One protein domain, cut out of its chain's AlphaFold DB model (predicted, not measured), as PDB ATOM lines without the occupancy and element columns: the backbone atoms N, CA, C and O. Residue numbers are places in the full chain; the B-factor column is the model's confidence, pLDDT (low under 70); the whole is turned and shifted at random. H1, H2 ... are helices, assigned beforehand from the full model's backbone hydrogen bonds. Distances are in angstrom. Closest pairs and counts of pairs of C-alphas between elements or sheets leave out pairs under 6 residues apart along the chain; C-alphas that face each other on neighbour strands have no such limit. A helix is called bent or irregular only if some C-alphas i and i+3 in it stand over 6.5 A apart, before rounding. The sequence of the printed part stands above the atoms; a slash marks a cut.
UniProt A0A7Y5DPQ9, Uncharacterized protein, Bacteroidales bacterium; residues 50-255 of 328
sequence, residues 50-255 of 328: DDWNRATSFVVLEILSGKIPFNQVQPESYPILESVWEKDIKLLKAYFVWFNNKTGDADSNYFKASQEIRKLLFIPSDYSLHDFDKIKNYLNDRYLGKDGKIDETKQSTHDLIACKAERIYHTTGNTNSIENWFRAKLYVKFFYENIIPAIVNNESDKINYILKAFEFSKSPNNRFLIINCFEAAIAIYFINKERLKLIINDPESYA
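Overview. This is residues 50 to 255 of the 328 residues of an uncharacterized protein of Bacteroidales bacterium (UniProt A0A7Y5DPQ9). The long helix H7 runs through one half of a helical body, with H6 crossing its first part, H8 folding back beside its later part and H10 packed on H8. In the other half the short helix H9 lies at the core with H1 and H2 packed on it, H5 is close to both H7 and H9, and the crossed pair H3 and H4 reaches to one end of the longest axis. The printed part has 206 residues with ten named helices, H1 to H10 in chain order, and no named strand: the class is all helix. It is compact, with a radius of gyration of the C-alphas of 16.7 A, and rounded, spanning 52 by 44 by 39 A.

Along the chain. H7, residues 177 to 200, is the longest helix at 35.2 A, from C-alpha 177 at (23.147, -1.300, -22.130) to C-alpha 200 at (18.477, -35.457, -29.093). H6 is residues 155 to 172, 25.9 A; H5 is 129 to 142, 19.8 A; H8 is 204 to 215, 16.2 A. H1, residues 50 to 64, 20.9 A, begins at (39.858, -7.768, -43.585). H2 is residues 75 to 83; H3 is 86 to 101, 22.4 A; H4 is 106 to 120, 21.6 A. H9 is residues 229 to 238, and H10, residues 241 to 249, ends at (2.204, -25.074, -40.128). H7 is irregular, with C-alphas 193 and 196 7.2 A apart; H2 and H5 are only just irregular, at 6.9 A for C-alphas 76 and 79 and 6.8 A for 131 and 134.

Arrangement. H7 is the hub, touching H5, H6 and H8. H7 and H8 form a helical hairpin, with closest C-alphas Phe 191 and Ile 210 at 4.9 A and a tilt of 36 degrees, only just steep. H7 touches H6 with residues 177 to 188 alone, at a steep tilt of 59 degrees; Ala 165 and Asn 180 have the closest C-alphas, 4.9 A apart. H5 touches H7, closest at C-alphas 136 and 196, 6.7 A. H8 touches H10, closest at C-alphas 204 and 243, 7.2 A. H9 touches H2, with C-alphas 81 and 230 4.7 A apart, and H1, with C-alphas 64 and 233 5.8 A apart. H3 touches H4, closest at C-alphas 94 and 110, 4.7 A. Every O i to N i+4 pair is within hydrogen-bond range in H1, H3, H6, H8, H9 and H10; H2 has 3 of 5, H4 10 of 11, H5 8 of 10 and H7 17 of 20.

Size, cuts and confidence. The C-alphas farthest apart, of Lys 102 and Lys 146, are 52.1 A apart. The printed part has no cut. The links H5 to H6 and H8 to H9 are long. The mean pLDDT of the printed part is 87.0; residue 176, residues 216 to 225 and residues 251 to 255 are under 70.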
ATOM      1  N   ASP A  50      40.976  -7.833 -42.641       73.12
ATOM      2  CA  ASP A  50      39.858  -7.768 -43.585       73.12
ATOM      3  C   ASP A  50      39.824  -9.010 -44.492       73.12
ATOM      4  O   ASP A  50      38.757  -9.591 -44.711       73.12
ATOM      5  N   ASP A  51      40.982  -9.464 -44.975       75.44
ATOM      6  CA  ASP A  51      41.105 -10.667 -45.797       75.44
ATOM      7  C   ASP A  51      40.797 -11.939 -45.001       75.44
ATOM      8  O   ASP A  51      40.056 -12.799 -45.489       75.44
ATOM      9  N   TRP A  52      41.263 -12.036 -43.751       79.50
ATOM     10  CA  TRP A  52      40.896 -13.122 -42.840       79.50
ATOM     11  C   TRP A  52      39.382 -13.184 -42.607       79.50
ATOM     12  O   TRP A  52      38.776 -14.252 -42.725       79.50
ATOM     13  N   ASN A  53      38.747 -12.041 -42.336       77.50
ATOM     14  CA  ASN A  53      37.303 -11.949 -42.110       77.50
ATOM     15  C   ASN A  53      36.502 -12.348 -43.356       77.50
ATOM     16  O   ASN A  53      35.500 -13.065 -43.259       77.50
ATOM     17  N   ARG A  54      36.955 -11.924 -44.544       78.38
ATOM     18  CA  ARG A  54      36.355 -12.326 -45.823       78.38
ATOM     19  C   ARG A  54      36.496 -13.825 -46.039       78.38
ATOM     20  O   ARG A  54      35.484 -14.484 -46.252       78.38
ATOM     21  N   ALA A  55      37.710 -14.366 -45.946       81.88
ATOM     22  CA  ALA A  55      37.972 -15.792 -46.132       81.88
ATOM     23  C   ALA A  55      37.127 -16.644 -45.175       81.88
ATOM     24  O   ALA A  55      36.478 -17.603 -45.592       81.88
ATOM     25  N   THR A  56      37.053 -16.222 -43.917       84.19
ATOM     26  CA  THR A  56      36.218 -16.837 -42.888       84.19
ATOM     27  C   THR A  56      34.735 -16.820 -43.278       84.19
ATOM     28  O   THR A  56      34.088 -17.865 -43.282       84.19
ATOM     29  N   SER A  57      34.202 -15.670 -43.702       86.06
ATOM     30  CA  SER A  57      32.807 -15.547 -44.155       86.06
ATOM     31  C   SER A  57      32.508 -16.439 -45.366       86.06
ATOM     32  O   SER A  57      31.445 -17.049 -45.452       86.06
ATOM     33  N   PHE A  58      33.459 -16.559 -46.294       85.50
ATOM     34  CA  PHE A  58      33.357 -17.458 -47.441       85.50
ATOM     35  C   PHE A  58      33.277 -18.924 -47.023       85.50
ATOM     36  O   PHE A  58      32.357 -19.622 -47.439       85.50
ATOM     37  N   VAL A  59      34.202 -19.389 -46.181       89.50
ATOM     38  CA  VAL A  59      34.200 -20.774 -45.686       89.50
ATOM     39  C   VAL A  59      32.900 -21.076 -44.943       89.50
ATOM     40  O   VAL A  59      32.275 -22.105 -45.188       89.50
ATOM     41  N   VAL A  60      32.439 -20.154 -44.095       93.38
ATOM     42  CA  VAL A  60      31.170 -20.287 -43.375       93.38
ATOM     43  C   VAL A  60      29.974 -20.363 -44.329       93.38
ATOM     44  O   VAL A  60      29.094 -21.197 -44.128       93.38
ATOM     45  N   LEU A  61      29.942 -19.569 -45.404       91.94
ATOM     46  CA  LEU A  61      28.901 -19.677 -46.432       91.94
ATOM     47  C   LEU A  61      28.915 -21.051 -47.126       91.94
ATOM     48  O   LEU A  61      27.846 -21.609 -47.394       91.94
ATOM     49  N   GLU A  62      30.093 -21.604 -47.416       90.56
ATOM     50  CA  GLU A  62      30.232 -22.931 -48.027       90.56
ATOM     51  C   GLU A  62      29.797 -24.049 -47.059       90.56
ATOM     52  O   GLU A  62      29.155 -25.006 -47.501       90.56
ATOM     53  N   ILE A  63      30.063 -23.895 -45.752       93.25
ATOM     54  CA  ILE A  63      29.538 -24.774 -44.695       93.25
ATOM     55  C   ILE A  63      28.019 -24.677 -44.640       93.25
ATOM     56  O   ILE A  63      27.355 -25.700 -44.715       93.25
ATOM     57  N   LEU A  64      27.434 -23.481 -44.549       93.56
ATOM     58  CA  LEU A  64      25.975 -23.326 -44.475       93.56
ATOM     59  C   LEU A  64      25.283 -23.860 -45.734       93.56
ATOM     60  O   LEU A  64      24.226 -24.469 -45.640       93.56
ATOM     61  N   SER A  65      25.902 -23.700 -46.906       89.38
ATOM     62  CA  SER A  65      25.366 -24.190 -48.185       89.38
ATOM     63  C   SER A  65      25.533 -25.703 -48.401       89.38
ATOM     64  O   SER A  65      25.132 -26.200 -49.453       89.38
ATOM     65  N   GLY A  66      26.157 -26.429 -47.469       89.44
ATOM     66  CA  GLY A  66      26.357 -27.882 -47.545       89.44
ATOM     67  C   GLY A  66      27.478 -28.339 -48.471       89.44
ATOM     68  O   GLY A  66      27.648 -29.539 -48.667       89.44
ATOM     69  N   LYS A  67      28.265 -27.414 -49.028       89.25
ATOM     70  CA  LYS A  67      29.424 -27.762 -49.863       89.25
ATOM     71  C   LYS A  67      30.587 -28.286 -49.027       89.25
ATOM     72  O   LYS A  67      31.313 -29.164 -49.481       89.25
ATOM     73  N   ILE A  68      30.744 -27.755 -47.815       89.62
ATOM     74  CA  ILE A  68      31.609 -28.324 -46.782       89.62
ATOM     75  C   ILE A  68      30.690 -29.012 -45.763       89.62
ATOM     76  O   ILE A  68      29.921 -28.316 -45.096       89.62
ATOM     77  N   PRO A  69      30.733 -30.350 -45.633       89.88
ATOM     78  CA  PRO A  69      29.919 -31.058 -44.653       89.88
ATOM     79  C   PRO A  69      30.257 -30.612 -43.227       89.88
ATOM     80  O   PRO A  69      31.416 -30.632 -42.811       89.88
ATOM     81  N   PHE A  70      29.246 -30.230 -42.452       92.69
ATOM     82  CA  PHE A  70      29.432 -29.696 -41.107       92.69
ATOM     83  C   PHE A  70      30.010 -30.732 -40.129       92.69
ATOM     84  O   PHE A  70      30.729 -30.368 -39.207       92.69
ATOM     85  N   ASN A  71      29.812 -32.033 -40.370       88.38
ATOM     86  CA  ASN A  71      30.375 -33.105 -39.543       88.38
ATOM     87  C   ASN A  71      31.895 -33.289 -39.733       88.38
ATOM     88  O   ASN A  71      32.557 -33.926 -38.909       88.38
ATOM     89  N   GLN A  72      32.459 -32.705 -40.796       89.25
ATOM     90  CA  GLN A  72      33.903 -32.637 -41.024       89.25
ATOM     91  C   GLN A  72      34.552 -31.438 -40.321       89.25
ATOM     92  O   GLN A  72      35.777 -31.418 -40.162       89.25
ATOM     93  N   VAL A  73      33.759 -30.460 -39.871       91.62
ATOM     94  CA  VAL A  73      34.256 -29.302 -39.122       91.62
ATOM     95  C   VAL A  73      34.684 -29.760 -37.729       91.62
ATOM     96  O   VAL A  73      33.930 -30.416 -37.010       91.62
ATOM     97  N   GLN A  74      35.923 -29.446 -37.355       91.44
ATOM     98  CA  GLN A  74      36.463 -29.827 -36.049       91.44
ATOM     99  C   GLN A  74      36.048 -28.822 -34.961       91.44
ATOM    100  O   GLN A  74      35.870 -27.640 -35.277       91.44
ATOM    101  N   PRO A  75      35.927 -29.246 -33.688       94.19
ATOM    102  CA  PRO A  75      35.507 -28.371 -32.592       94.19
ATOM    103  C   PRO A  75      36.333 -27.091 -32.431       94.19
ATOM    104  O   PRO A  75      35.796 -26.045 -32.079       94.19
ATOM    105  N   GLU A  76      37.624 -27.140 -32.751       91.62
ATOM    106  CA  GLU A  76      38.539 -25.995 -32.700       91.62
ATOM    107  C   GLU A  76      38.153 -24.893 -33.698       91.62
ATOM    108  O   GLU A  76      38.551 -23.742 -33.535       91.62
ATOM    109  N   SER A  77      37.363 -25.235 -34.721       93.31
ATOM    110  CA  SER A  77      36.863 -24.305 -35.736       93.31
ATOM    111  C   SER A  77      35.497 -23.707 -35.384       93.31
ATOM    112  O   SER A  77      35.095 -22.729 -36.005       93.31
ATOM    113  N   TYR A  78      34.772 -24.228 -34.389       95.94
ATOM    114  CA  TYR A  78      33.473 -23.662 -33.991       95.94
ATOM    115  C   TYR A  78      33.539 -22.186 -33.563       95.94
ATOM    116  O   TYR A  78      32.662 -21.435 -33.993       95.94
ATOM    117  N   PRO A  79      34.586 -21.703 -32.856       94.12
ATOM    118  CA  PRO A  79      34.731 -20.276 -32.557       94.12
ATOM    119  C   PRO A  79      34.788 -19.383 -33.807       94.12
ATOM    120  O   PRO A  79      34.371 -18.229 -33.764       94.12
ATOM    121  N   ILE A  80      35.281 -19.913 -34.934       91.38
ATOM    122  CA  ILE A  80      35.302 -19.203 -36.220       91.38
ATOM    123  C   ILE A  80      33.873 -19.045 -36.759       91.38
ATOM    124  O   ILE A  80      33.526 -17.999 -37.291       91.38
ATOM    125  N   LEU A  81      33.014 -20.056 -36.602       94.75
ATOM    126  CA  LEU A  81      31.604 -19.953 -36.995       94.75
ATOM    127  C   LEU A  81      30.816 -19.029 -36.049       94.75
ATOM    128  O   LEU A  81      29.880 -18.362 -36.486       94.75
ATOM    129  N   GLU A  82      31.178 -18.988 -34.766       95.38
ATOM    130  CA  GLU A  82      30.557 -18.106 -33.769       95.38
ATOM    131  C   GLU A  82      30.885 -16.626 -33.993       95.38
ATOM    132  O   GLU A  82      30.064 -15.771 -33.660       95.38
ATOM    133  N   SER A  83      32.051 -16.317 -34.570       91.75
ATOM    134  CA  SER A  83      32.468 -14.938 -34.854       91.75
ATOM    135  C   SER A  83      31.834 -14.350 -36.118       91.75
ATOM    136  O   SER A  83      31.860 -13.132 -36.306       91.75
ATOM    137  N   VAL A  84      31.233 -15.186 -36.973       92.69
ATOM    138  CA  VAL A  84      30.543 -14.744 -38.189       92.69
ATOM    139  C   VAL A  84      29.048 -14.645 -37.949       92.69
ATOM    140  O   VAL A  84      28.380 -15.627 -37.621       92.69
ATOM    141  N   TRP A  85      28.488 -13.466 -38.195       93.06
ATOM    142  CA  TRP A  85      27.051 -13.247 -38.091       93.06
ATOM    143  C   TRP A  85      26.337 -13.658 -39.367       93.06
ATOM    144  O   TRP A  85      26.788 -13.387 -40.480       93.06
ATOM    145  N   GLU A  86      25.149 -14.228 -39.215       91.81
ATOM    146  CA  GLU A  86      24.345 -14.663 -40.352       91.81
ATOM    147  C   GLU A  86      23.994 -13.501 -41.300       91.81
ATOM    148  O   GLU A  86      23.952 -13.669 -42.520       91.81
ATOM    149  N   LYS A  87      23.806 -12.286 -40.761       89.50
ATOM    150  CA  LYS A  87      23.613 -11.065 -41.561       89.50
ATOM    151  C   LYS A  87      24.734 -10.866 -42.584       89.50
ATOM    152  O   LYS A  87      24.462 -10.505 -43.729       89.50
ATOM    153  N   ASP A  88      25.973 -11.096 -42.172       89.31
ATOM    154  CA  ASP A  88      27.145 -10.858 -43.009       89.31
ATOM    155  C   ASP A  88      27.212 -11.921 -44.121       89.31
ATOM    156  O   ASP A  88      27.483 -11.599 -45.280       89.31
ATOM    157  N   ILE A  89      26.804 -13.160 -43.821       92.44
ATOM    158  CA  ILE A  89      26.629 -14.218 -44.825       92.44
ATOM    159  C   ILE A  89      25.504 -13.905 -45.812       92.44
ATOM    160  O   ILE A  89      25.669 -14.128 -47.011       92.44
ATOM    161  N   LYS A  90      24.374 -13.355 -45.361       90.88
ATOM    162  CA  LYS A  90      23.290 -12.925 -46.260       90.88
ATOM    163  C   LYS A  90      23.739 -11.822 -47.201       90.88
ATOM    164  O   LYS A  90      23.422 -11.888 -48.384       90.88
ATOM    165  N   LEU A  91      24.495 -10.840 -46.708       89.62
ATOM    166  CA  LEU A  91      25.075  -9.784 -47.542       89.62
ATOM    167  C   LEU A  91      26.047 -10.365 -48.578       89.62
ATOM    168  O   LEU A  91      25.964 -10.023 -49.758       89.62
ATOM    169  N   LEU A  92      26.909 -11.300 -48.170       89.81
ATOM    170  CA  LEU A  92      27.823 -11.996 -49.080       89.81
ATOM    171  C   LEU A  92      27.067 -12.824 -50.136       89.81
ATOM    172  O   LEU A  92      27.364 -12.762 -51.328       89.81
ATOM    173  N   LYS A  93      26.039 -13.569 -49.726       89.62
ATOM    174  CA  LYS A  93      25.168 -14.336 -50.624       89.62
ATOM    175  C   LYS A  93      24.414 -13.411 -51.587       89.62
ATOM    176  O   LYS A  93      24.345 -13.710 -52.777       89.62
ATOM    177  N   ALA A  94      23.910 -12.272 -51.112       88.06
ATOM    178  CA  ALA A  94      23.237 -11.259 -51.927       88.06
ATOM    179  C   ALA A  94      24.166 -10.684 -52.998       88.06
ATOM    180  O   ALA A  94      23.759 -10.534 -54.152       88.06
ATOM    181  N   TYR A  95      25.434 -10.445 -52.645       87.69
ATOM    182  CA  TYR A  95      26.460 -10.074 -53.612       87.69
ATOM    183  C   TYR A  95      26.608 -11.134 -54.710       87.69
ATOM    184  O   TYR A  95      26.650 -10.769 -55.882       87.69
ATOM    185  N   PHE A  96      26.601 -12.434 -54.387       85.94
ATOM    186  CA  PHE A  96      26.642 -13.488 -55.412       85.94
ATOM    187  C   PHE A  96      25.389 -13.554 -56.280       85.94
ATOM    188  O   PHE A  96      25.495 -13.775 -57.487       85.94
ATOM    189  N   VAL A  97      24.209 -13.328 -55.703       84.12
ATOM    190  CA  VAL A  97      22.962 -13.240 -56.473       84.12
ATOM    191  C   VAL A  97      23.048 -12.095 -57.485       84.12
ATOM    192  O   VAL A  97      22.775 -12.310 -58.670       84.12
ATOM    193  N   TRP A  98      23.477 -10.908 -57.048       89.75
ATOM    194  CA  TRP A  98      23.702  -9.765 -57.932       89.75
ATOM    195  C   TRP A  98      24.794 -10.060 -58.963       89.75
ATOM    196  O   TRP A  98      24.617  -9.803 -60.151       89.75
ATOM    197  N   PHE A  99      25.916 -10.642 -58.541       84.25
ATOM    198  CA  PHE A  99      27.048 -10.919 -59.416       84.25
ATOM    199  C   PHE A  99      26.676 -11.891 -60.540       84.25
ATOM    200  O   PHE A  99      27.130 -11.693 -61.665       84.25
ATOM    201  N   ASN A 100      25.838 -12.890 -60.265       83.50
ATOM    202  CA  ASN A 100      25.432 -13.885 -61.257       83.50
ATOM    203  C   ASN A 100      24.339 -13.375 -62.203       83.50
ATOM    204  O   ASN A 100      24.364 -13.699 -63.386       83.50
ATOM    205  N   ASN A 101      23.393 -12.574 -61.705       83.06
ATOM    206  CA  ASN A 101      22.243 -12.134 -62.504       83.06
ATOM    207  C   ASN A 101      22.433 -10.742 -63.125       83.06
ATOM    208  O   ASN A 101      21.738 -10.400 -64.072       83.06
ATOM    209  N   LYS A 102      23.365  -9.936 -62.597       83.31
ATOM    210  CA  LYS A 102      23.616  -8.526 -62.953       83.31
ATOM    211  C   LYS A 102      22.360  -7.639 -62.909       83.31
ATOM    212  O   LYS A 102      22.305  -6.602 -63.565       83.31
ATOM    213  N   THR A 103      21.359  -8.032 -62.122       80.88
ATOM    214  CA  THR A 103      20.042  -7.384 -62.016       80.88
ATOM    215  C   THR A 103      19.571  -7.312 -60.562       80.88
ATOM    216  O   THR A 103      20.050  -8.064 -59.714       80.88
ATOM    217  N   GLY A 104      18.573  -6.462 -60.302       81.50
ATOM    218  CA  GLY A 104      17.972  -6.264 -58.979       81.50
ATOM    219  C   GLY A 104      18.738  -5.253 -58.128       81.50
ATOM    220  O   GLY A 104      19.955  -5.112 -58.256       81.50
ATOM    221  N   ASP A 105      18.017  -4.541 -57.266       88.94
ATOM    222  CA  ASP A 105      18.615  -3.672 -56.253       88.94
ATOM    223  C   ASP A 105      19.192  -4.483 -55.075       88.94
ATOM    224  O   ASP A 105      19.090  -5.715 -55.012       88.94
ATOM    225  N   ALA A 106      19.874  -3.790 -54.163       81.75
ATOM    226  CA  ALA A 106      20.517  -4.413 -53.012       81.75
ATOM    227  C   ALA A 106      19.509  -5.137 -52.102       81.75
ATOM    228  O   ALA A 106      19.785  -6.255 -51.662       81.75
ATOM    229  N   ASP A 107      18.334  -4.548 -51.880       83.25
ATOM    230  CA  ASP A 107      17.321  -5.066 -50.959       83.25
ATOM    231  C   ASP A 107      16.659  -6.330 -51.510       83.25
ATOM    232  O   ASP A 107      16.514  -7.325 -50.801       83.25
ATOM    233  N   SER A 108      16.331  -6.341 -52.801       86.75
ATOM    234  CA  SER A 108      15.781  -7.497 -53.507       86.75
ATOM    235  C   SER A 108      16.757  -8.677 -53.502       86.75
ATOM    236  O   SER A 108      16.380  -9.812 -53.187       86.75
ATOM    237  N   ASN A 109      18.042  -8.417 -53.766       84.31
ATOM    238  CA  ASN A 109      19.082  -9.445 -53.713       84.31
ATOM    239  C   ASN A 109      19.307  -9.965 -52.283       84.31
ATOM    240  O   ASN A 109      19.460 -11.173 -52.091       84.31
ATOM    241  N   TYR A 110      19.268  -9.085 -51.279       88.88
ATOM    242  CA  TYR A 110      19.352  -9.463 -49.867       88.88
ATOM    243  C   TYR A 110      18.152 -10.295 -49.412       88.88
ATOM    244  O   TYR A 110      18.320 -11.325 -48.751       88.88
ATOM    245  N   PHE A 111      16.940  -9.905 -49.804       86.06
ATOM    246  CA  PHE A 111      15.730 -10.663 -49.516       86.06
ATOM    247  C   PHE A 111      15.799 -12.055 -50.144       86.06
ATOM    248  O   PHE A 111      15.552 -13.051 -49.465       86.06
ATOM    249  N   LYS A 112      16.217 -12.151 -51.411       88.12
ATOM    250  CA  LYS A 112      16.405 -13.435 -52.092       88.12
ATOM    251  C   LYS A 112      17.446 -14.313 -51.392       88.12
ATOM    252  O   LYS A 112      17.162 -15.480 -51.132       88.12
ATOM    253  N   ALA A 113      18.599 -13.758 -51.024       89.19
ATOM    254  CA  ALA A 113      19.625 -14.471 -50.263       89.19
ATOM    255  C   ALA A 113      19.106 -14.978 -48.906       89.19
ATOM    256  O   ALA A 113      19.345 -16.127 -48.539       89.19
ATOM    257  N   SER A 114      18.336 -14.151 -48.198       87.81
ATOM    258  CA  SER A 114      17.706 -14.522 -46.926       87.81
ATOM    259  C   SER A 114      16.702 -15.665 -47.104       87.81
ATOM    260  O   SER A 114      16.660 -16.588 -46.298       87.81
ATOM    261  N   GLN A 115      15.917 -15.653 -48.187       86.25
ATOM    262  CA  GLN A 115      15.005 -16.751 -48.521       86.25
ATOM    263  C   GLN A 115      15.757 -18.040 -48.874       86.25
ATOM    264  O   GLN A 115      15.317 -19.125 -48.502       86.25
ATOM    265  N   GLU A 116      16.883 -17.948 -49.584       90.44
ATOM    266  CA  GLU A 116      17.721 -19.110 -49.895       90.44
ATOM    267  C   GLU A 116      18.306 -19.744 -48.630       90.44
ATOM    268  O   GLU A 116      18.205 -20.958 -48.482       90.44
ATOM    269  N   ILE A 117      18.838 -18.945 -47.698       88.38
ATOM    270  CA  ILE A 117      19.360 -19.443 -46.415       88.38
ATOM    271  C   ILE A 117      18.234 -20.041 -45.567       88.38
ATOM    272  O   ILE A 117      18.364 -21.159 -45.075       88.38
ATOM    273  N   ARG A 118      17.079 -19.373 -45.483       85.69
ATOM    274  CA  ARG A 118      15.901 -19.896 -44.774       85.69
ATOM    275  C   ARG A 118      15.468 -21.264 -45.290       85.69
ATOM    276  O   ARG A 118      15.121 -22.137 -44.501       85.69
ATOM    277  N   LYS A 119      15.477 -21.468 -46.611       89.31
ATOM    278  CA  LYS A 119      15.095 -22.753 -47.217       89.31
ATOM    279  C   LYS A 119      15.974 -23.906 -46.737       89.31
ATOM    280  O   LYS A 119      15.463 -25.019 -46.645       89.31
ATOM    281  N   LEU A 120      17.236 -23.645 -46.384       91.00
ATOM    282  CA  LEU A 120      18.158 -24.659 -45.867       91.00
ATOM    283  C   LEU A 120      17.638 -25.316 -44.585       91.00
ATOM    284  O   LEU A 120      17.872 -26.502 -44.386       91.00
ATOM    285  N   LEU A 121      16.848 -24.609 -43.765       88.56
ATOM    286  CA  LEU A 121      16.223 -25.212 -42.587       88.56
ATOM    287  C   LEU A 121      15.293 -26.382 -42.905       88.56
ATOM    288  O   LEU A 121      15.046 -27.183 -42.009       88.56
ATOM    289  N   PHE A 122      14.770 -26.476 -44.129       88.50
ATOM    290  CA  PHE A 122      13.804 -27.499 -44.537       88.50
ATOM    291  C   PHE A 122      14.381 -28.566 -45.454       88.50
ATOM    292  O   PHE A 122      13.676 -29.534 -45.760       88.50
ATOM    293  N   ILE A 123      15.615 -28.379 -45.920       89.44
ATOM    294  CA  ILE A 123      16.292 -29.380 -46.734       89.44
ATOM    295  C   ILE A 123      16.614 -30.562 -45.810       89.44
ATOM    296  O   ILE A 123      17.190 -30.346 -44.741       89.44
ATOM    297  N   PRO A 124      16.204 -31.795 -46.166       86.75
ATOM    298  CA  PRO A 124      16.607 -32.987 -45.435       86.75
ATOM    299  C   PRO A 124      18.126 -33.046 -45.301       86.75
ATOM    300  O   PRO A 124      18.851 -32.805 -46.265       86.75
ATOM    301  N   SER A 125      18.592 -33.353 -44.099       85.69
ATOM    302  CA  SER A 125      20.001 -33.539 -43.791       85.69
ATOM    303  C   SER A 125      20.202 -34.981 -43.321       85.69
ATOM    304  O   SER A 125      19.454 -35.469 -42.477       85.69
ATOM    305  N   ASP A 126      21.219 -35.661 -43.847       87.06
ATOM    306  CA  ASP A 126      21.535 -37.056 -43.484       87.06
ATOM    307  C   ASP A 126      22.412 -37.141 -42.219       87.06
ATOM    308  O   ASP A 126      23.177 -38.085 -42.028       87.06
ATOM    309  N   TYR A 127      22.349 -36.120 -41.362       90.88
ATOM    310  CA  TYR A 127      23.202 -36.008 -40.184       90.88
ATOM    311  C   TYR A 127      22.629 -36.846 -39.049       90.88
ATOM    312  O   TYR A 127      21.454 -36.739 -38.697       90.88
ATOM    313  N   SER A 128      23.481 -37.674 -38.457       91.88
ATOM    314  CA  SER A 128      23.115 -38.526 -37.337       91.88
ATOM    315  C   SER A 128      23.282 -37.799 -36.000       91.88
ATOM    316  O   SER A 128      23.989 -36.797 -35.888       91.88
ATOM    317  N   LEU A 129      22.694 -38.355 -34.936       92.69
ATOM    318  CA  LEU A 129      22.975 -37.891 -33.574       92.69
ATOM    319  C   LEU A 129      24.456 -38.049 -33.200       92.69
ATOM    320  O   LEU A 129      24.961 -37.269 -32.401       92.69
ATOM    321  N   HIS A 130      25.163 -39.008 -33.806       93.69
ATOM    322  CA  HIS A 130      26.592 -39.182 -33.569       93.69
ATOM    323  C   HIS A 130      27.411 -38.006 -34.124       93.69
ATOM    324  O   HIS A 130      28.347 -37.537 -33.477       93.69
ATOM    325  N   ASP A 131      27.012 -37.456 -35.275       93.31
ATOM    326  CA  ASP A 131      27.629 -36.246 -35.827       93.31
ATOM    327  C   ASP A 131      27.428 -35.028 -34.898       93.31
ATOM    328  O   ASP A 131      28.245 -34.105 -34.889       93.31
ATOM    329  N   PHE A 132      26.372 -35.035 -34.072       97.00
ATOM    330  CA  PHE A 132      26.068 -33.968 -33.115       97.00
ATOM    331  C   PHE A 132      26.881 -34.049 -31.811       97.00
ATOM    332  O   PHE A 132      27.014 -33.039 -31.116       97.00
ATOM    333  N   ASP A 133      27.474 -35.199 -31.468       96.69
ATOM    334  CA  ASP A 133      28.166 -35.397 -30.182       96.69
ATOM    335  C   ASP A 133      29.291 -34.376 -29.954       96.69
ATOM    336  O   ASP A 133      29.439 -33.826 -28.860       96.69
ATOM    337  N   LYS A 134      30.054 -34.053 -31.007       96.56
ATOM    338  CA  LYS A 134      31.129 -33.048 -30.946       96.56
ATOM    339  C   LYS A 134      30.601 -31.659 -30.584       96.56
ATOM    340  O   LYS A 134      31.233 -30.935 -29.820       96.56
ATOM    341  N   ILE A 135      29.447 -31.289 -31.135       97.75
ATOM    342  CA  ILE A 135      28.792 -30.001 -30.883       97.75
ATOM    343  C   ILE A 135      28.236 -29.984 -29.465       97.75
ATOM    344  O   ILE A 135      28.487 -29.044 -28.718       97.75
ATOM    345  N   LYS A 136      27.540 -31.050 -29.062       97.88
ATOM    346  CA  LYS A 136      27.018 -31.211 -27.704       97.88
ATOM    347  C   LYS A 136      28.121 -31.059 -26.652       97.88
ATOM    348  O   LYS A 136      27.930 -30.335 -25.679       97.88
ATOM    349  N   ASN A 137      29.270 -31.703 -26.858       97.94
ATOM    350  CA  ASN A 137      30.414 -31.597 -25.952       97.94
ATOM    351  C   ASN A 137      30.959 -30.167 -25.907       97.94
ATOM    352  O   ASN A 137      31.094 -29.611 -24.824       97.94
ATOM    353  N   TYR A 138      31.152 -29.530 -27.064       98.19
ATOM    354  CA  TYR A 138      31.584 -28.133 -27.128       98.19
ATOM    355  C   TYR A 138      30.645 -27.178 -26.368       98.19
ATOM    356  O   TYR A 138      31.107 -26.342 -25.590       98.19
ATOM    357  N   LEU A 139      29.326 -27.324 -26.548       98.31
ATOM    358  CA  LEU A 139      28.324 -26.515 -25.848       98.31
ATOM    359  C   LEU A 139      28.372 -26.732 -24.329       98.31
ATOM    360  O   LEU A 139      28.316 -25.764 -23.567       98.31
ATOM    361  N   ASN A 140      28.508 -27.986 -23.886       98.00
ATOM    362  CA  ASN A 140      28.647 -28.325 -22.470       98.00
ATOM    363  C   ASN A 140      29.937 -27.776 -21.866       98.00
ATOM    364  O   ASN A 140      29.914 -27.252 -20.757       98.00
ATOM    365  N   ASP A 141      31.050 -27.835 -22.587       97.69
ATOM    366  CA  ASP A 141      32.328 -27.347 -22.080       97.69
ATOM    367  C   ASP A 141      32.326 -25.820 -21.968       97.69
ATOM    368  O   ASP A 141      32.720 -25.277 -20.932       97.69
ATOM    369  N   ARG A 142      31.796 -25.113 -22.974       97.50
ATOM    370  CA  ARG A 142      31.863 -23.647 -23.040       97.50
ATOM    371  C   ARG A 142      30.715 -22.902 -22.374       97.50
ATOM    372  O   ARG A 142      30.967 -21.848 -21.797       97.50
ATOM    373  N   TYR A 143      29.486 -23.397 -22.446       98.19
ATOM    374  CA  TYR A 143      28.315 -22.572 -22.117       98.19
ATOM    375  C   TYR A 143      27.390 -23.187 -21.077       98.19
ATOM    376  O   TYR A 143      26.766 -22.452 -20.314       98.19
ATOM    377  N   LEU A 144      27.283 -24.517 -21.038       98.25
ATOM    378  CA  LEU A 144      26.282 -25.190 -20.212       98.25
ATOM    379  C   LEU A 144      26.867 -25.783 -18.926       98.25
ATOM    380  O   LEU A 144      28.031 -26.180 -18.864       98.25
ATOM    381  N   GLY A 145      26.036 -25.841 -17.890       96.62
ATOM    382  CA  GLY A 145      26.264 -26.590 -16.663       96.62
ATOM    383  C   GLY A 145      25.863 -28.060 -16.809       96.62
ATOM    384  O   GLY A 145      25.355 -28.505 -17.839       96.62
ATOM    385  N   LYS A 146      26.056 -28.840 -15.739       94.25
ATOM    386  CA  LYS A 146      25.718 -30.280 -15.712       94.25
ATOM    387  C   LYS A 146      24.221 -30.566 -15.872       94.25
ATOM    388  O   LYS A 146      23.848 -31.674 -16.238       94.25
ATOM    389  N   ASP A 147      23.381 -29.589 -15.563       93.94
ATOM    390  CA  ASP A 147      21.924 -29.623 -15.689       93.94
ATOM    391  C   ASP A 147      21.429 -29.181 -17.080       93.94
ATOM    392  O   ASP A 147      20.222 -29.112 -17.311       93.94
ATOM    393  N   GLY A 148      22.345 -28.873 -18.009       93.75
ATOM    394  CA  GLY A 148      22.015 -28.365 -19.340       93.75
ATOM    395  C   GLY A 148      21.534 -26.912 -19.342       93.75
ATOM    396  O   GLY A 148      20.978 -26.458 -20.342       93.75
ATOM    397  N   LYS A 149      21.718 -26.178 -18.237       96.81
ATOM    398  CA  LYS A 149      21.409 -24.748 -18.134       96.81
ATOM    399  C   LYS A 149      22.616 -23.893 -18.462       96.81
ATOM    400  O   LYS A 149      23.744 -24.363 -18.377       96.81
ATOM    401  N   ILE A 150      22.384 -22.636 -18.838       97.25
ATOM    402  CA  ILE A 150      23.476 -21.685 -19.046       97.25
ATOM    403  C   ILE A 150      24.261 -21.516 -17.743       97.25
ATOM    404  O   ILE A 150      23.699 -21.144 -16.712       97.25
ATOM    405  N   ASP A 151      25.567 -21.756 -17.812       97.44
ATOM    406  CA  ASP A 151      26.496 -21.523 -16.715       97.44
ATOM    407  C   ASP A 151      27.094 -20.119 -16.846       97.44
ATOM    408  O   ASP A 151      28.045 -19.882 -17.593       97.44
ATOM    409  N   GLU A 152      26.508 -19.172 -16.113       94.12
ATOM    410  CA  GLU A 152      26.941 -17.770 -16.088       94.12
ATOM    411  C   GLU A 152      28.303 -17.568 -15.400       94.12
ATOM    412  O   GLU A 152      28.845 -16.467 -15.454       94.12
ATOM    413  N   THR A 153      28.879 -18.603 -14.773       96.19
ATOM    414  CA  THR A 153      30.220 -18.520 -14.169       96.19
ATOM    415  C   THR A 153      31.347 -18.717 -15.185       96.19
ATOM    416  O   THR A 153      32.494 -18.366 -14.908       96.19
ATOM    417  N   LYS A 154      31.040 -19.245 -16.378       97.19
ATOM    418  CA  LYS A 154      32.018 -19.445 -17.452       97.19
ATOM    419  C   LYS A 154      32.278 -18.144 -18.209       97.19
ATOM    420  O   LYS A 154      31.344 -17.478 -18.657       97.19
ATOM    421  N   GLN A 155      33.555 -17.840 -18.448       97.38
ATOM    422  CA  GLN A 155      33.960 -16.648 -19.202       97.38
ATOM    423  C   GLN A 155      33.376 -16.638 -20.622       97.38
ATOM    424  O   GLN A 155      32.848 -15.625 -21.062       97.38
ATOM    425  N   SER A 156      33.372 -17.784 -21.303       96.88
ATOM    426  CA  SER A 156      32.788 -17.935 -22.640       96.88
ATOM    427  C   SER A 156      31.296 -17.594 -22.685       96.88
ATOM    428  O   SER A 156      30.849 -16.965 -23.640       96.88
ATOM    429  N   THR A 157      30.523 -17.941 -21.651       97.38
ATOM    430  CA  THR A 157      29.111 -17.535 -21.539       97.38
ATOM    431  C   THR A 157      28.978 -16.019 -21.451       97.38
ATOM    432  O   THR A 157      28.147 -15.424 -22.139       97.38
ATOM    433  N   HIS A 158      29.792 -15.387 -20.603       96.38
ATOM    434  CA  HIS A 158      29.792 -13.939 -20.446       96.38
ATOM    435  C   HIS A 158      30.166 -13.235 -21.759       96.38
ATOM    436  O   HIS A 158      29.459 -12.321 -22.182       96.38
ATOM    437  N   ASP A 159      31.218 -13.699 -22.436       96.62
ATOM    438  CA  ASP A 159      31.693 -13.137 -23.704       96.62
ATOM    439  C   ASP A 159      30.645 -13.273 -24.814       96.62
ATOM    440  O   ASP A 159      30.398 -12.321 -25.555       96.62
ATOM    441  N   LEU A 160      29.957 -14.417 -24.888       96.31
ATOM    442  CA  LEU A 160      28.863 -14.643 -25.834       96.31
ATOM    443  C   LEU A 160      27.711 -13.648 -25.624       96.31
ATOM    444  O   LEU A 160      27.215 -13.054 -26.587       96.31
ATOM    445  N   ILE A 161      27.278 -13.456 -24.372       94.75
ATOM    446  CA  ILE A 161      26.206 -12.507 -24.036       94.75
ATOM    447  C   ILE A 161      26.654 -11.075 -24.340       94.75
ATOM    448  O   ILE A 161      25.895 -10.326 -24.955       94.75
ATOM    449  N   ALA A 162      27.879 -10.707 -23.961       94.25
ATOM    450  CA  ALA A 162      28.437  -9.381 -24.204       94.25
ATOM    451  C   ALA A 162      28.507  -9.061 -25.701       94.25
ATOM    452  O   ALA A 162      28.010  -8.022 -26.131       94.25
ATOM    453  N   CYS A 163      29.037  -9.986 -26.503       93.50
ATOM    454  CA  CYS A 163      29.164  -9.835 -27.949       93.50
ATOM    455  C   CYS A 163      27.793  -9.667 -28.626       93.50
ATOM    456  O   CYS A 163      27.591  -8.779 -29.459       93.50
ATOM    457  N   LYS A 164      26.792 -10.454 -28.211       92.50
ATOM    458  CA  LYS A 164      25.413 -10.293 -28.693       92.50
ATOM    459  C   LYS A 164      24.803  -8.962 -28.244       92.50
ATOM    460  O   LYS A 164      24.168  -8.297 -29.056       92.50
ATOM    461  N   ALA A 165      25.007  -8.536 -26.997       90.69
ATOM    462  CA  ALA A 165      24.501  -7.257 -26.490       90.69
ATOM    463  C   ALA A 165      25.102  -6.056 -27.242       90.69
ATOM    464  O   ALA A 165      24.385  -5.122 -27.602       90.69
ATOM    465  N   GLU A 166      26.399  -6.106 -27.544       89.81
ATOM    466  CA  GLU A 166      27.088  -5.122 -28.380       89.81
ATOM    467  C   GLU A 166      26.529  -5.112 -29.813       89.81
ATOM    468  O   GLU A 166      26.250  -4.053 -30.381       89.81
ATOM    469  N   ARG A 167      26.258  -6.286 -30.395       87.56
ATOM    470  CA  ARG A 167      25.636  -6.380 -31.726       87.56
ATOM    471  C   ARG A 167      24.223  -5.782 -31.755       87.56
ATOM    472  O   ARG A 167      23.867  -5.109 -32.728       87.56
ATOM    473  N   ILE A 168      23.431  -5.979 -30.695       84.69
ATOM    474  CA  ILE A 168      22.114  -5.337 -30.512       84.69
ATOM    475  C   ILE A 168      22.273  -3.810 -30.500       84.69
ATOM    476  O   ILE A 168      21.551  -3.110 -31.223       84.69
ATOM    477  N   TYR A 169      23.246  -3.304 -29.735       85.19
ATOM    478  CA  TYR A 169      23.568  -1.880 -29.662       85.19
ATOM    479  C   TYR A 169      23.906  -1.305 -31.043       85.19
ATOM    480  O   TYR A 169      23.239  -0.375 -31.494       85.19
ATOM    481  N   HIS A 170      24.861  -1.898 -31.764       83.19
ATOM    482  CA  HIS A 170      25.269  -1.415 -33.089       83.19
ATOM    483  C   HIS A 170      24.149  -1.450 -34.129       83.19
ATOM    484  O   HIS A 170      24.141  -0.636 -35.049       83.19
ATOM    485  N   THR A 171      23.203  -2.381 -33.999       74.56
ATOM    486  CA  THR A 171      22.107  -2.519 -34.966       74.56
ATOM    487  C   THR A 171      20.983  -1.507 -34.725       74.56
ATOM    488  O   THR A 171      20.317  -1.121 -35.680       74.56
ATOM    489  N   THR A 172      20.773  -1.044 -33.485       70.81
ATOM    490  CA  THR A 172      19.666  -0.113 -33.165       70.81
ATOM    491  C   THR A 172      20.061   1.276 -32.723       70.81
ATOM    492  O   THR A 172      19.200   2.152 -32.687       70.81
ATOM    493  N   GLY A 173      21.310   1.484 -32.317       71.69
ATOM    494  CA  GLY A 173      21.720   2.717 -31.656       71.69
ATOM    495  C   GLY A 173      21.048   2.944 -30.295       71.69
ATOM    496  O   GLY A 173      21.211   4.022 -29.729       71.69
ATOM    497  N   ASN A 174      20.303   1.967 -29.747       70.06
ATOM    498  CA  ASN A 174      19.743   2.076 -28.401       70.06
ATOM    499  C   ASN A 174      20.871   1.916 -27.379       70.06
ATOM    500  O   ASN A 174      21.337   0.804 -27.125       70.06
ATOM    501  N   THR A 175      21.291   3.031 -26.788       70.62
ATOM    502  CA  THR A 175      22.372   3.120 -25.800       70.62
ATOM    503  C   THR A 175      22.039   2.475 -24.450       70.62
ATOM    504  O   THR A 175      22.909   2.430 -23.581       70.62
ATOM    505  N   ASN A 176      20.823   1.950 -24.249       69.00
ATOM    506  CA  ASN A 176      20.435   1.280 -23.009       69.00
ATOM    507  C   ASN A 176      21.109  -0.099 -22.869       69.00
ATOM    508  O   ASN A 176      20.568  -1.136 -23.261       69.00
ATOM    509  N   SER A 177      22.311  -0.105 -22.289       76.25
ATOM    510  CA  SER A 177      23.147  -1.300 -22.130       76.25
ATOM    511  C   SER A 177      22.452  -2.427 -21.361       76.25
ATOM    512  O   SER A 177      22.635  -3.595 -21.702       76.25
ATOM    513  N   ILE A 178      21.611  -2.098 -20.375       82.12
ATOM    514  CA  ILE A 178      20.919  -3.088 -19.541       82.12
ATOM    515  C   ILE A 178      19.859  -3.845 -20.353       82.12
ATOM    516  O   ILE A 178      19.773  -5.070 -20.263       82.12
ATOM    517  N   GLU A 179      19.079  -3.142 -21.176       76.88
ATOM    518  CA  GLU A 179      18.059  -3.756 -22.037       76.88
ATOM    519  C   GLU A 179      18.700  -4.660 -23.100       76.88
ATOM    520  O   GLU A 179      18.245  -5.785 -23.326       76.88
ATOM    521  N   ASN A 180      19.800  -4.204 -23.710       83.50
ATOM    522  CA  ASN A 180      20.547  -4.986 -24.696       83.50
ATOM    523  C   ASN A 180      21.134  -6.258 -24.070       83.50
ATOM    524  O   ASN A 180      21.003  -7.343 -24.637       83.50
ATOM    525  N   TRP A 181      21.716  -6.143 -22.873       87.62
ATOM    526  CA  TRP A 181      22.233  -7.285 -22.120       87.62
ATOM    527  C   TRP A 181      21.134  -8.287 -21.768       87.62
ATOM    528  O   TRP A 181      21.291  -9.488 -21.980       87.62
ATOM    529  N   PHE A 182      19.997  -7.799 -21.267       84.25
ATOM    530  CA  PHE A 182      18.852  -8.639 -20.931       84.25
ATOM    531  C   PHE A 182      18.350  -9.425 -22.150       84.25
ATOM    532  O   PHE A 182      18.146 -10.638 -22.064       84.25
ATOM    533  N   ARG A 183      18.219  -8.763 -23.307       82.44
ATOM    534  CA  ARG A 183      17.812  -9.402 -24.568       82.44
ATOM    535  C   ARG A 183      18.817 -10.440 -25.051       82.44
ATOM    536  O   ARG A 183      18.415 -11.547 -25.399       82.44
ATOM    537  N   ALA A 184      20.108 -10.114 -25.031       89.38
ATOM    538  CA  ALA A 184      21.167 -11.051 -25.397       89.38
ATOM    539  C   ALA A 184      21.159 -12.290 -24.489       89.38
ATOM    540  O   ALA A 184      21.184 -13.419 -24.975       89.38
ATOM    541  N   LYS A 185      21.040 -12.085 -23.174       90.44
ATOM    542  CA  LYS A 185      20.939 -13.164 -22.186       90.44
ATOM    543  C   LYS A 185      19.732 -14.059 -22.448       90.44
ATOM    544  O   LYS A 185      19.844 -15.278 -22.360       90.44
ATOM    545  N   LEU A 186      18.587 -13.474 -22.782       86.31
ATOM    546  CA  LEU A 186      17.388 -14.242 -23.073       86.31
ATOM    547  C   LEU A 186      17.509 -15.058 -24.365       86.31
ATOM    548  O   LEU A 186      17.177 -16.239 -24.356       86.31
ATOM    549  N   TYR A 187      18.033 -14.457 -25.440       90.44
ATOM    550  CA  TYR A 187      18.340 -15.176 -26.679       90.44
ATOM    551  C   TYR A 187      19.219 -16.396 -26.384       90.44
ATOM    552  O   TYR A 187      18.907 -17.513 -26.795       90.44
ATOM    553  N   VAL A 188      20.297 -16.187 -25.619       94.06
ATOM    554  CA  VAL A 188      21.241 -17.245 -25.246       94.06
ATOM    555  C   VAL A 188      20.530 -18.355 -24.468       94.06
ATOM    556  O   VAL A 188      20.727 -19.526 -24.774       94.06
ATOM    557  N   LYS A 189      19.622 -18.024 -23.544       92.56
ATOM    558  CA  LYS A 189      18.817 -19.039 -22.848       92.56
ATOM    559  C   LYS A 189      17.896 -19.817 -23.786       92.56
ATOM    560  O   LYS A 189      17.830 -21.039 -23.689       92.56
ATOM    561  N   PHE A 190      17.203 -19.147 -24.705       90.19
ATOM    562  CA  PHE A 190      16.292 -19.829 -25.630       90.19
ATOM    563  C   PHE A 190      16.993 -20.743 -26.605       90.19
ATOM    564  O   PHE A 190      16.500 -21.843 -26.838       90.19
ATOM    565  N   PHE A 191      18.153 -20.344 -27.109       94.94
ATOM    566  CA  PHE A 191      18.912 -21.207 -27.992       94.94
ATOM    567  C   PHE A 191      19.648 -22.306 -27.209       94.94
ATOM    568  O   PHE A 191      19.351 -23.491 -27.358       94.94
ATOM    569  N   TYR A 192      20.584 -21.935 -26.333       97.69
ATOM    570  CA  TYR A 192      21.582 -22.867 -25.798       97.69
ATOM    571  C   TYR A 192      21.009 -23.851 -24.771       97.69
ATOM    572  O   TYR A 192      21.415 -25.011 -24.774       97.69
ATOM    573  N   GLU A 193      20.029 -23.458 -23.945       96.69
ATOM    574  CA  GLU A 193      19.397 -24.400 -22.996       96.69
ATOM    575  C   GLU A 193      18.451 -25.397 -23.682       96.69
ATOM    576  O   GLU A 193      18.019 -26.369 -23.058       96.69
ATOM    577  N   ASN A 194      18.076 -25.152 -24.944       96.56
ATOM    578  CA  ASN A 194      17.044 -25.930 -25.629       96.56
ATOM    579  C   ASN A 194      17.558 -26.670 -26.872       96.56
ATOM    580  O   ASN A 194      16.923 -27.638 -27.281       96.56
ATOM    581  N   ILE A 195      18.716 -26.307 -27.437       97.88
ATOM    582  CA  ILE A 195      19.242 -26.930 -28.665       97.88
ATOM    583  C   ILE A 195      19.553 -28.422 -28.510       97.88
ATOM    584  O   ILE A 195      19.194 -29.219 -29.375       97.88
ATOM    585  N   ILE A 196      20.138 -28.836 -27.383       98.06
ATOM    586  CA  ILE A 196      20.439 -30.251 -27.121       98.06
ATOM    587  C   ILE A 196      19.156 -31.092 -27.005       98.06
ATOM    588  O   ILE A 196      19.040 -32.057 -27.760       98.06
ATOM    589  N   PRO A 197      18.183 -30.783 -26.122       97.12
ATOM    590  CA  PRO A 197      16.959 -31.585 -26.035       97.12
ATOM    591  C   PRO A 197      16.092 -31.491 -27.302       97.12
ATOM    592  O   PRO A 197      15.461 -32.479 -27.674       97.12
ATOM    593  N   ALA A 198      16.113 -30.366 -28.028       96.06
ATOM    594  CA  ALA A 198      15.447 -30.254 -29.327       96.06
ATOM    595  C   ALA A 198      15.987 -31.258 -30.357       96.06
ATOM    596  O   ALA A 198      15.208 -31.832 -31.111       96.06
ATOM    597  N   ILE A 199      17.304 -31.485 -30.387       96.94
ATOM    598  CA  ILE A 199      17.946 -32.387 -31.353       96.94
ATOM    599  C   ILE A 199      17.906 -33.840 -30.871       96.94
ATOM    600  O   ILE A 199      17.500 -34.726 -31.616       96.94
ATOM    601  N   VAL A 200      18.307 -34.094 -29.623       97.00
ATOM    602  CA  VAL A 200      18.477 -35.457 -29.093       97.00
ATOM    603  C   VAL A 200      17.135 -36.115 -28.776       97.00
ATOM    604  O   VAL A 200      16.945 -37.289 -29.085       97.00
ATOM    605  N   ASN A 201      16.198 -35.366 -28.187       96.00
ATOM    606  CA  ASN A 201      14.910 -35.897 -27.731       96.00
ATOM    607  C   ASN A 201      13.746 -35.524 -28.666       96.00
ATOM    608  O   ASN A 201      12.625 -35.985 -28.454       96.00
ATOM    609  N   ASN A 202      13.987 -34.688 -29.684       93.56
ATOM    610  CA  ASN A 202      12.968 -34.191 -30.618       93.56
ATOM    611  C   ASN A 202      11.770 -33.501 -29.919       93.56
ATOM    612  O   ASN A 202      10.608 -33.619 -30.334       93.56
ATOM    613  N   GLU A 203      12.048 -32.790 -28.821       91.81
ATOM    614  CA  GLU A 203      11.041 -32.097 -28.012       91.81
ATOM    615  C   GLU A 203      10.494 -30.852 -28.737       91.81
ATOM    616  O   GLU A 203      11.243 -29.919 -29.034       91.81
ATOM    617  N   SER A 204       9.172 -30.800 -28.972       88.56
ATOM    618  CA  SER A 204       8.520 -29.672 -29.664       88.56
ATOM    619  C   SER A 204       8.796 -28.341 -28.991       88.56
ATOM    620  O   SER A 204       9.226 -27.398 -29.645       88.56
ATOM    621  N   ASP A 205       8.556 -28.250 -27.684       85.81
ATOM    622  CA  ASP A 205       8.650 -26.983 -26.956       85.81
ATOM    623  C   ASP A 205      10.057 -26.391 -27.066       85.81
ATOM    624  O   ASP A 205      10.232 -25.183 -27.190       85.81
ATOM    625  N   LYS A 206      11.075 -27.255 -27.110       91.31
ATOM    626  CA  LYS A 206      12.480 -26.875 -27.263       91.31
ATOM    627  C   LYS A 206      12.781 -26.320 -28.647       91.31
ATOM    628  O   LYS A 206      13.457 -25.299 -28.749       91.31
ATOM    629  N   ILE A 207      12.232 -26.942 -29.691       90.94
ATOM    630  CA  ILE A 207      12.306 -26.415 -31.058       90.94
ATOM    631  C   ILE A 207      11.628 -25.040 -31.127       90.94
ATOM    632  O   ILE A 207      12.201 -24.120 -31.701       90.94
ATOM    633  N   ASN A 208      10.484 -24.855 -30.467       85.12
ATOM    634  CA  ASN A 208       9.808 -23.556 -30.415       85.12
ATOM    635  C   ASN A 208      10.628 -22.470 -29.733       85.12
ATOM    636  O   ASN A 208      10.713 -21.368 -30.262       85.12
ATOM    637  N   TYR A 209      11.298 -22.771 -28.617       86.06
ATOM    638  CA  TYR A 209      12.219 -21.810 -28.006       86.06
ATOM    639  C   TYR A 209      13.328 -21.382 -28.974       86.06
ATOM    640  O   TYR A 209      13.636 -20.196 -29.053       86.06
ATOM    641  N   ILE A 210      13.891 -22.313 -29.747       90.12
ATOM    642  CA  ILE A 210      14.929 -22.000 -30.741       90.12
ATOM    643  C   ILE A 210      14.363 -21.133 -31.868       90.12
ATOM    644  O   ILE A 210      14.972 -20.128 -32.229       90.12
ATOM    645  N   LEU A 211      13.182 -21.469 -32.391       86.06
ATOM    646  CA  LEU A 211      12.510 -20.641 -33.394       86.06
ATOM    647  C   LEU A 211      12.197 -19.256 -32.846       86.06
ATOM    648  O   LEU A 211      12.438 -18.273 -33.539       86.06
ATOM    649  N   LYS A 212      11.766 -19.160 -31.586       79.19
ATOM    650  CA  LYS A 212      11.537 -17.875 -30.936       79.19
ATOM    651  C   LYS A 212      12.828 -17.085 -30.789       79.19
ATOM    652  O   LYS A 212      12.814 -15.884 -31.034       79.19
ATOM    653  N   ALA A 213      13.943 -17.738 -30.453       85.88
ATOM    654  CA  ALA A 213      15.263 -17.111 -30.452       85.88
ATOM    655  C   ALA A 213      15.577 -16.498 -31.824       85.88
ATOM    656  O   ALA A 213      16.041 -15.364 -31.890       85.88
ATOM    657  N   PHE A 214      15.255 -17.197 -32.915       83.12
ATOM    658  CA  PHE A 214      15.420 -16.669 -34.268       83.12
ATOM    659  C   PHE A 214      14.401 -15.577 -34.632       83.12
ATOM    660  O   PHE A 214      14.766 -14.640 -35.333       83.12
ATOM    661  N   GLU A 215      13.167 -15.615 -34.116       73.19
ATOM    662  CA  GLU A 215      12.157 -14.555 -34.301       73.19
ATOM    663  C   GLU A 215      12.482 -13.240 -33.595       73.19
ATOM    664  O   GLU A 215      11.974 -12.194 -34.013       73.19
ATOM    665  N   PHE A 216      13.368 -13.237 -32.589       60.97
ATOM    666  CA  PHE A 216      13.912 -11.990 -32.026       60.97
ATOM    667  C   PHE A 216      14.568 -11.081 -33.088       60.97
ATOM    668  O   PHE A 216      15.054 -10.007 -32.740       60.97
ATOM    669  N   SER A 217      14.593 -11.488 -34.364       51.41
ATOM    670  CA  SER A 217      15.116 -10.787 -35.527       51.41
ATOM    671  C   SER A 217      14.140  -9.871 -36.303       51.41
ATOM    672  O   SER A 217      14.651  -9.112 -37.134       51.41
ATOM    673  N   LYS A 218      12.798  -9.898 -36.112       49.22
ATOM    674  CA  LYS A 218      11.875  -9.499 -37.213       49.22
ATOM    675  C   LYS A 218      10.828  -8.364 -37.145       49.22
ATOM    676  O   LYS A 218      10.100  -8.233 -38.123       49.22
ATOM    677  N   SER A 219      10.756  -7.456 -36.163       42.12
ATOM    678  CA  SER A 219       9.716  -6.380 -36.198       42.12
ATOM    679  C   SER A 219      10.214  -4.964 -35.829       42.12
ATOM    680  O   SER A 219      11.276  -4.808 -35.220       42.12
ATOM    681  N   PRO A 220       9.462  -3.877 -36.123       39.72
ATOM    682  CA  PRO A 220       9.249  -3.223 -37.424       39.72
ATOM    683  C   PRO A 220      10.371  -2.239 -37.813       39.72
ATOM    684  O   PRO A 220      10.372  -1.714 -38.918       39.72
ATOM    685  N   ASN A 221      11.351  -2.004 -36.932       40.56
ATOM    686  CA  ASN A 221      12.489  -1.104 -37.176       40.56
ATOM    687  C   ASN A 221      13.844  -1.825 -36.998       40.56
ATOM    688  O   ASN A 221      14.798  -1.235 -36.499       40.56
ATOM    689  N   ASN A 222      13.940  -3.089 -37.440       50.81
ATOM    690  CA  ASN A 222      15.192  -3.865 -37.558       50.81
ATOM    691  C   ASN A 222      15.803  -4.371 -36.230       50.81
ATOM    692  O   ASN A 222      16.937  -4.059 -35.864       50.81
ATOM    693  N   ARG A 223      15.054  -5.184 -35.488       49.31
ATOM    694  CA  ARG A 223      15.453  -5.700 -34.174       49.31
ATOM    695  C   ARG A 223      15.489  -7.232 -34.209       49.31
ATOM    696  O   ARG A 223      14.402  -7.780 -34.276       49.31
ATOM    697  N   PHE A 224      16.591  -7.998 -34.153       56.19
ATOM    698  CA  PHE A 224      18.047  -7.781 -34.155       56.19
ATOM    699  C   PHE A 224      18.757  -9.057 -34.686       56.19
ATOM    700  O   PHE A 224      18.615 -10.125 -34.095       56.19
ATOM    701  N   LEU A 225      19.552  -8.976 -35.764       69.75
ATOM    702  CA  LEU A 225      20.278 -10.123 -36.354       69.75
ATOM    703  C   LEU A 225      21.535 -10.486 -35.537       69.75
ATOM    704  O   LEU A 225      22.661 -10.204 -35.951       69.75
ATOM    705  N   ILE A 226      21.331 -11.075 -34.358       85.56
ATOM    706  CA  ILE A 226      22.396 -11.576 -33.466       85.56
ATOM    707  C   ILE A 226      22.637 -13.082 -33.590       85.56
ATOM    708  O   ILE A 226      23.309 -13.669 -32.741       85.56
ATOM    709  N   ILE A 227      22.077 -13.710 -34.621       91.44
ATOM    710  CA  ILE A 227      22.303 -15.118 -34.940       91.44
ATOM    711  C   ILE A 227      23.709 -15.238 -35.524       91.44
ATOM    712  O   ILE A 227      24.041 -14.570 -36.513       91.44
ATOM    713  N   ASN A 228      24.556 -16.046 -34.891       94.94
ATOM    714  CA  ASN A 228      25.851 -16.392 -35.470       94.94
ATOM    715  C   ASN A 228      25.731 -17.643 -36.348       94.94
ATOM    716  O   ASN A 228      24.748 -18.386 -36.303       94.94
ATOM    717  N   CYS A 229      26.731 -17.877 -37.187       95.62
ATOM    718  CA  CYS A 229      26.660 -18.950 -38.166       95.62
ATOM    719  C   CYS A 229      26.851 -20.339 -37.556       95.62
ATOM    720  O   CYS A 229      26.446 -21.318 -38.175       95.62
ATOM    721  N   PHE A 230      27.410 -20.439 -36.348       97.38
ATOM    722  CA  PHE A 230      27.428 -21.691 -35.595       97.38
ATOM    723  C   PHE A 230      26.006 -22.105 -35.194       97.38
ATOM    724  O   PHE A 230      25.581 -23.219 -35.486       97.38
ATOM    725  N   GLU A 231      25.232 -21.180 -34.622       96.94
ATOM    726  CA  GLU A 231      23.825 -21.383 -34.257       96.94
ATOM    727  C   GLU A 231      22.972 -21.739 -35.483       96.94
ATOM    728  O   GLU A 231      22.214 -22.714 -35.458       96.94
ATOM    729  N   ALA A 232      23.146 -20.994 -36.582       95.38
ATOM    730  CA  ALA A 232      22.460 -21.261 -37.842       95.38
ATOM    731  C   ALA A 232      22.825 -22.641 -38.414       95.38
ATOM    732  O   ALA A 232      21.934 -23.392 -38.809       95.38
ATOM    733  N   ALA A 233      24.112 -23.014 -38.416       96.69
ATOM    734  CA  ALA A 233      24.559 -24.317 -38.899       96.69
ATOM    735  C   ALA A 233      23.945 -25.461 -38.082       96.69
ATOM    736  O   ALA A 233      23.427 -26.413 -38.664       96.69
ATOM    737  N   ILE A 234      23.921 -25.360 -36.748       97.31
ATOM    738  CA  ILE A 234      23.299 -26.391 -35.908       97.31
ATOM    739  C   ILE A 234      21.813 -26.554 -36.261       97.31
ATOM    740  O   ILE A 234      21.343 -27.677 -36.450       97.31
ATOM    741  N   ALA A 235      21.079 -25.447 -36.400       95.25
ATOM    742  CA  ALA A 235      19.665 -25.490 -36.757       95.25
ATOM    743  C   ALA A 235      19.420 -26.078 -38.160       95.25
ATOM    744  O   ALA A 235      18.532 -26.917 -38.345       95.25
ATOM    745  N   ILE A 236      20.231 -25.677 -39.144       94.56
ATOM    746  CA  ILE A 236      20.168 -26.184 -40.519       94.56
ATOM    747  C   ILE A 236      20.456 -27.683 -40.561       94.56
ATOM    748  O   ILE A 236      19.727 -28.405 -41.235       94.56
ATOM    749  N   TYR A 237      21.454 -28.177 -39.832       95.94
ATOM    750  CA  TYR A 237      21.892 -29.563 -39.986       95.94
ATOM    751  C   TYR A 237      21.215 -30.567 -39.059       95.94
ATOM    752  O   TYR A 237      21.035 -31.709 -39.471       95.94
ATOM    753  N   PHE A 238      20.807 -30.170 -37.850       96.62
ATOM    754  CA  PHE A 238      20.423 -31.142 -36.817       96.62
ATOM    755  C   PHE A 238      18.980 -31.043 -36.319       96.62
ATOM    756  O   PHE A 238      18.466 -32.021 -35.780       96.62
ATOM    757  N   ILE A 239      18.287 -29.912 -36.494       95.31
ATOM    758  CA  ILE A 239      16.868 -29.838 -36.110       95.31
ATOM    759  C   ILE A 239      16.031 -30.699 -37.061       95.31
ATOM    760  O   ILE A 239      16.117 -30.547 -38.286       95.31
ATOM    761  N   ASN A 240      15.181 -31.557 -36.485       93.94
ATOM    762  CA  ASN A 240      14.281 -32.439 -37.221       93.94
ATOM    763  C   ASN A 240      13.336 -31.639 -38.138       93.94
ATOM    764  O   ASN A 240      12.526 -30.824 -37.691       93.94
ATOM    765  N   LYS A 241      13.431 -31.910 -39.442       91.56
ATOM    766  CA  LYS A 241      12.751 -31.154 -40.503       91.56
ATOM    767  C   LYS A 241      11.245 -31.357 -40.519       91.56
ATOM    768  O   LYS A 241      10.507 -30.426 -40.826       91.56
ATOM    769  N   GLU A 242      10.785 -32.562 -40.213       91.00
ATOM    770  CA  GLU A 242       9.358 -32.885 -40.177       91.00
ATOM    771  C   GLU A 242       8.692 -32.188 -38.997       91.00
ATOM    772  O   GLU A 242       7.676 -31.517 -39.159       91.00
ATOM    773  N   ARG A 243       9.329 -32.257 -37.825       90.00
ATOM    774  CA  ARG A 243       8.867 -31.582 -36.615       90.00
ATOM    775  C   ARG A 243       8.841 -30.070 -36.782       90.00
ATOM    776  O   ARG A 243       7.852 -29.440 -36.420       90.00
ATOM    777  N   LEU A 244       9.887 -29.509 -37.385       88.44
ATOM    778  CA  LEU A 244       9.956 -28.093 -37.725       88.44
ATOM    779  C   LEU A 244       8.798 -27.671 -38.645       88.44
ATOM    780  O   LEU A 244       8.145 -26.668 -38.379       88.44
ATOM    781  N   LYS A 245       8.501 -28.450 -39.696       87.25
ATOM    782  CA  LYS A 245       7.360 -28.186 -40.594       87.25
ATOM    783  C   LYS A 245       6.021 -28.240 -39.861       87.25
ATOM    784  O   LYS A 245       5.174 -27.398 -40.132       87.25
ATOM    785  N   LEU A 246       5.830 -29.203 -38.956       85.50
ATOM    786  CA  LEU A 246       4.606 -29.305 -38.155       85.50
ATOM    787  C   LEU A 246       4.405 -28.060 -37.290       85.50
ATOM    788  O   LEU A 246       3.354 -27.443 -37.376       85.50
ATOM    789  N   ILE A 247       5.436 -27.654 -36.544       82.50
ATOM    790  CA  ILE A 247       5.408 -26.456 -35.691       82.50
ATOM    791  C   ILE A 247       5.090 -25.194 -36.500       82.50
ATOM    792  O   ILE A 247       4.338 -24.333 -36.066       82.50
ATOM    793  N   ILE A 248       5.671 -25.078 -37.691       77.75
ATOM    794  CA  ILE A 248       5.489 -23.908 -38.550       77.75
ATOM    795  C   ILE A 248       4.090 -23.848 -39.166       77.75
ATOM    796  O   ILE A 248       3.536 -22.762 -39.326       77.75
ATOM    797  N   ASN A 249       3.539 -24.999 -39.545       77.75
ATOM    798  CA  ASN A 249       2.204 -25.074 -40.128       77.75
ATOM    799  C   ASN A 249       1.102 -24.953 -39.069       77.75
ATOM    800  O   ASN A 249      -0.013 -24.572 -39.416       77.75
ATOM    801  N   ASP A 250       1.418 -25.282 -37.818       73.31
ATOM    802  CA  ASP A 250       0.499 -25.241 -36.689       73.31
ATOM    803  C   ASP A 250       1.204 -24.665 -35.446       73.31
ATOM    804  O   ASP A 250       1.666 -25.414 -34.576       73.31
ATOM    805  N   PRO A 251       1.371 -23.330 -35.380       61.06
ATOM    806  CA  PRO A 251       2.101 -22.656 -34.313       61.06
ATOM    807  C   PRO A 251       1.277 -22.590 -33.016       61.06
ATOM    808  O   PRO A 251       1.069 -21.521 -32.451       61.06
ATOM    809  N   GLU A 252       0.814 -23.730 -32.501       54.47
ATOM    810  CA  GLU A 252       0.204 -23.821 -31.163       54.47
ATOM    811  C   GLU A 252       1.246 -23.702 -30.034       54.47
ATOM    812  O   GLU A 252       0.919 -23.714 -28.846       54.47
ATOM    813  N   SER A 253       2.531 -23.614 -30.374       54.09
ATOM    814  CA  SER A 253       3.596 -23.984 -29.458       54.09
ATOM    815  C   SER A 253       4.496 -22.816 -29.041       54.09
ATOM    816  O   SER A 253       5.369 -22.352 -29.759       54.09
ATOM    817  N   TYR A 254       4.246 -22.384 -27.808       57.81
ATOM    818  CA  TYR A 254       5.084 -21.639 -26.865       57.81
ATOM    819  C   TYR A 254       6.005 -20.531 -27.417       57.81
ATOM    820  O   TYR A 254       7.126 -20.789 -27.848       57.81
ATOM    821  N   ALA A 255       5.614 -19.267 -27.226       59.25
ATOM    822  CA  ALA A 255       6.507 -18.120 -27.395       59.25
ATOM    823  C   ALA A 255       6.742 -17.391 -26.066       59.25
ATOM    824  O   ALA A 255       5.828 -17.202 -25.270       59.25
TER     825      ALA A 255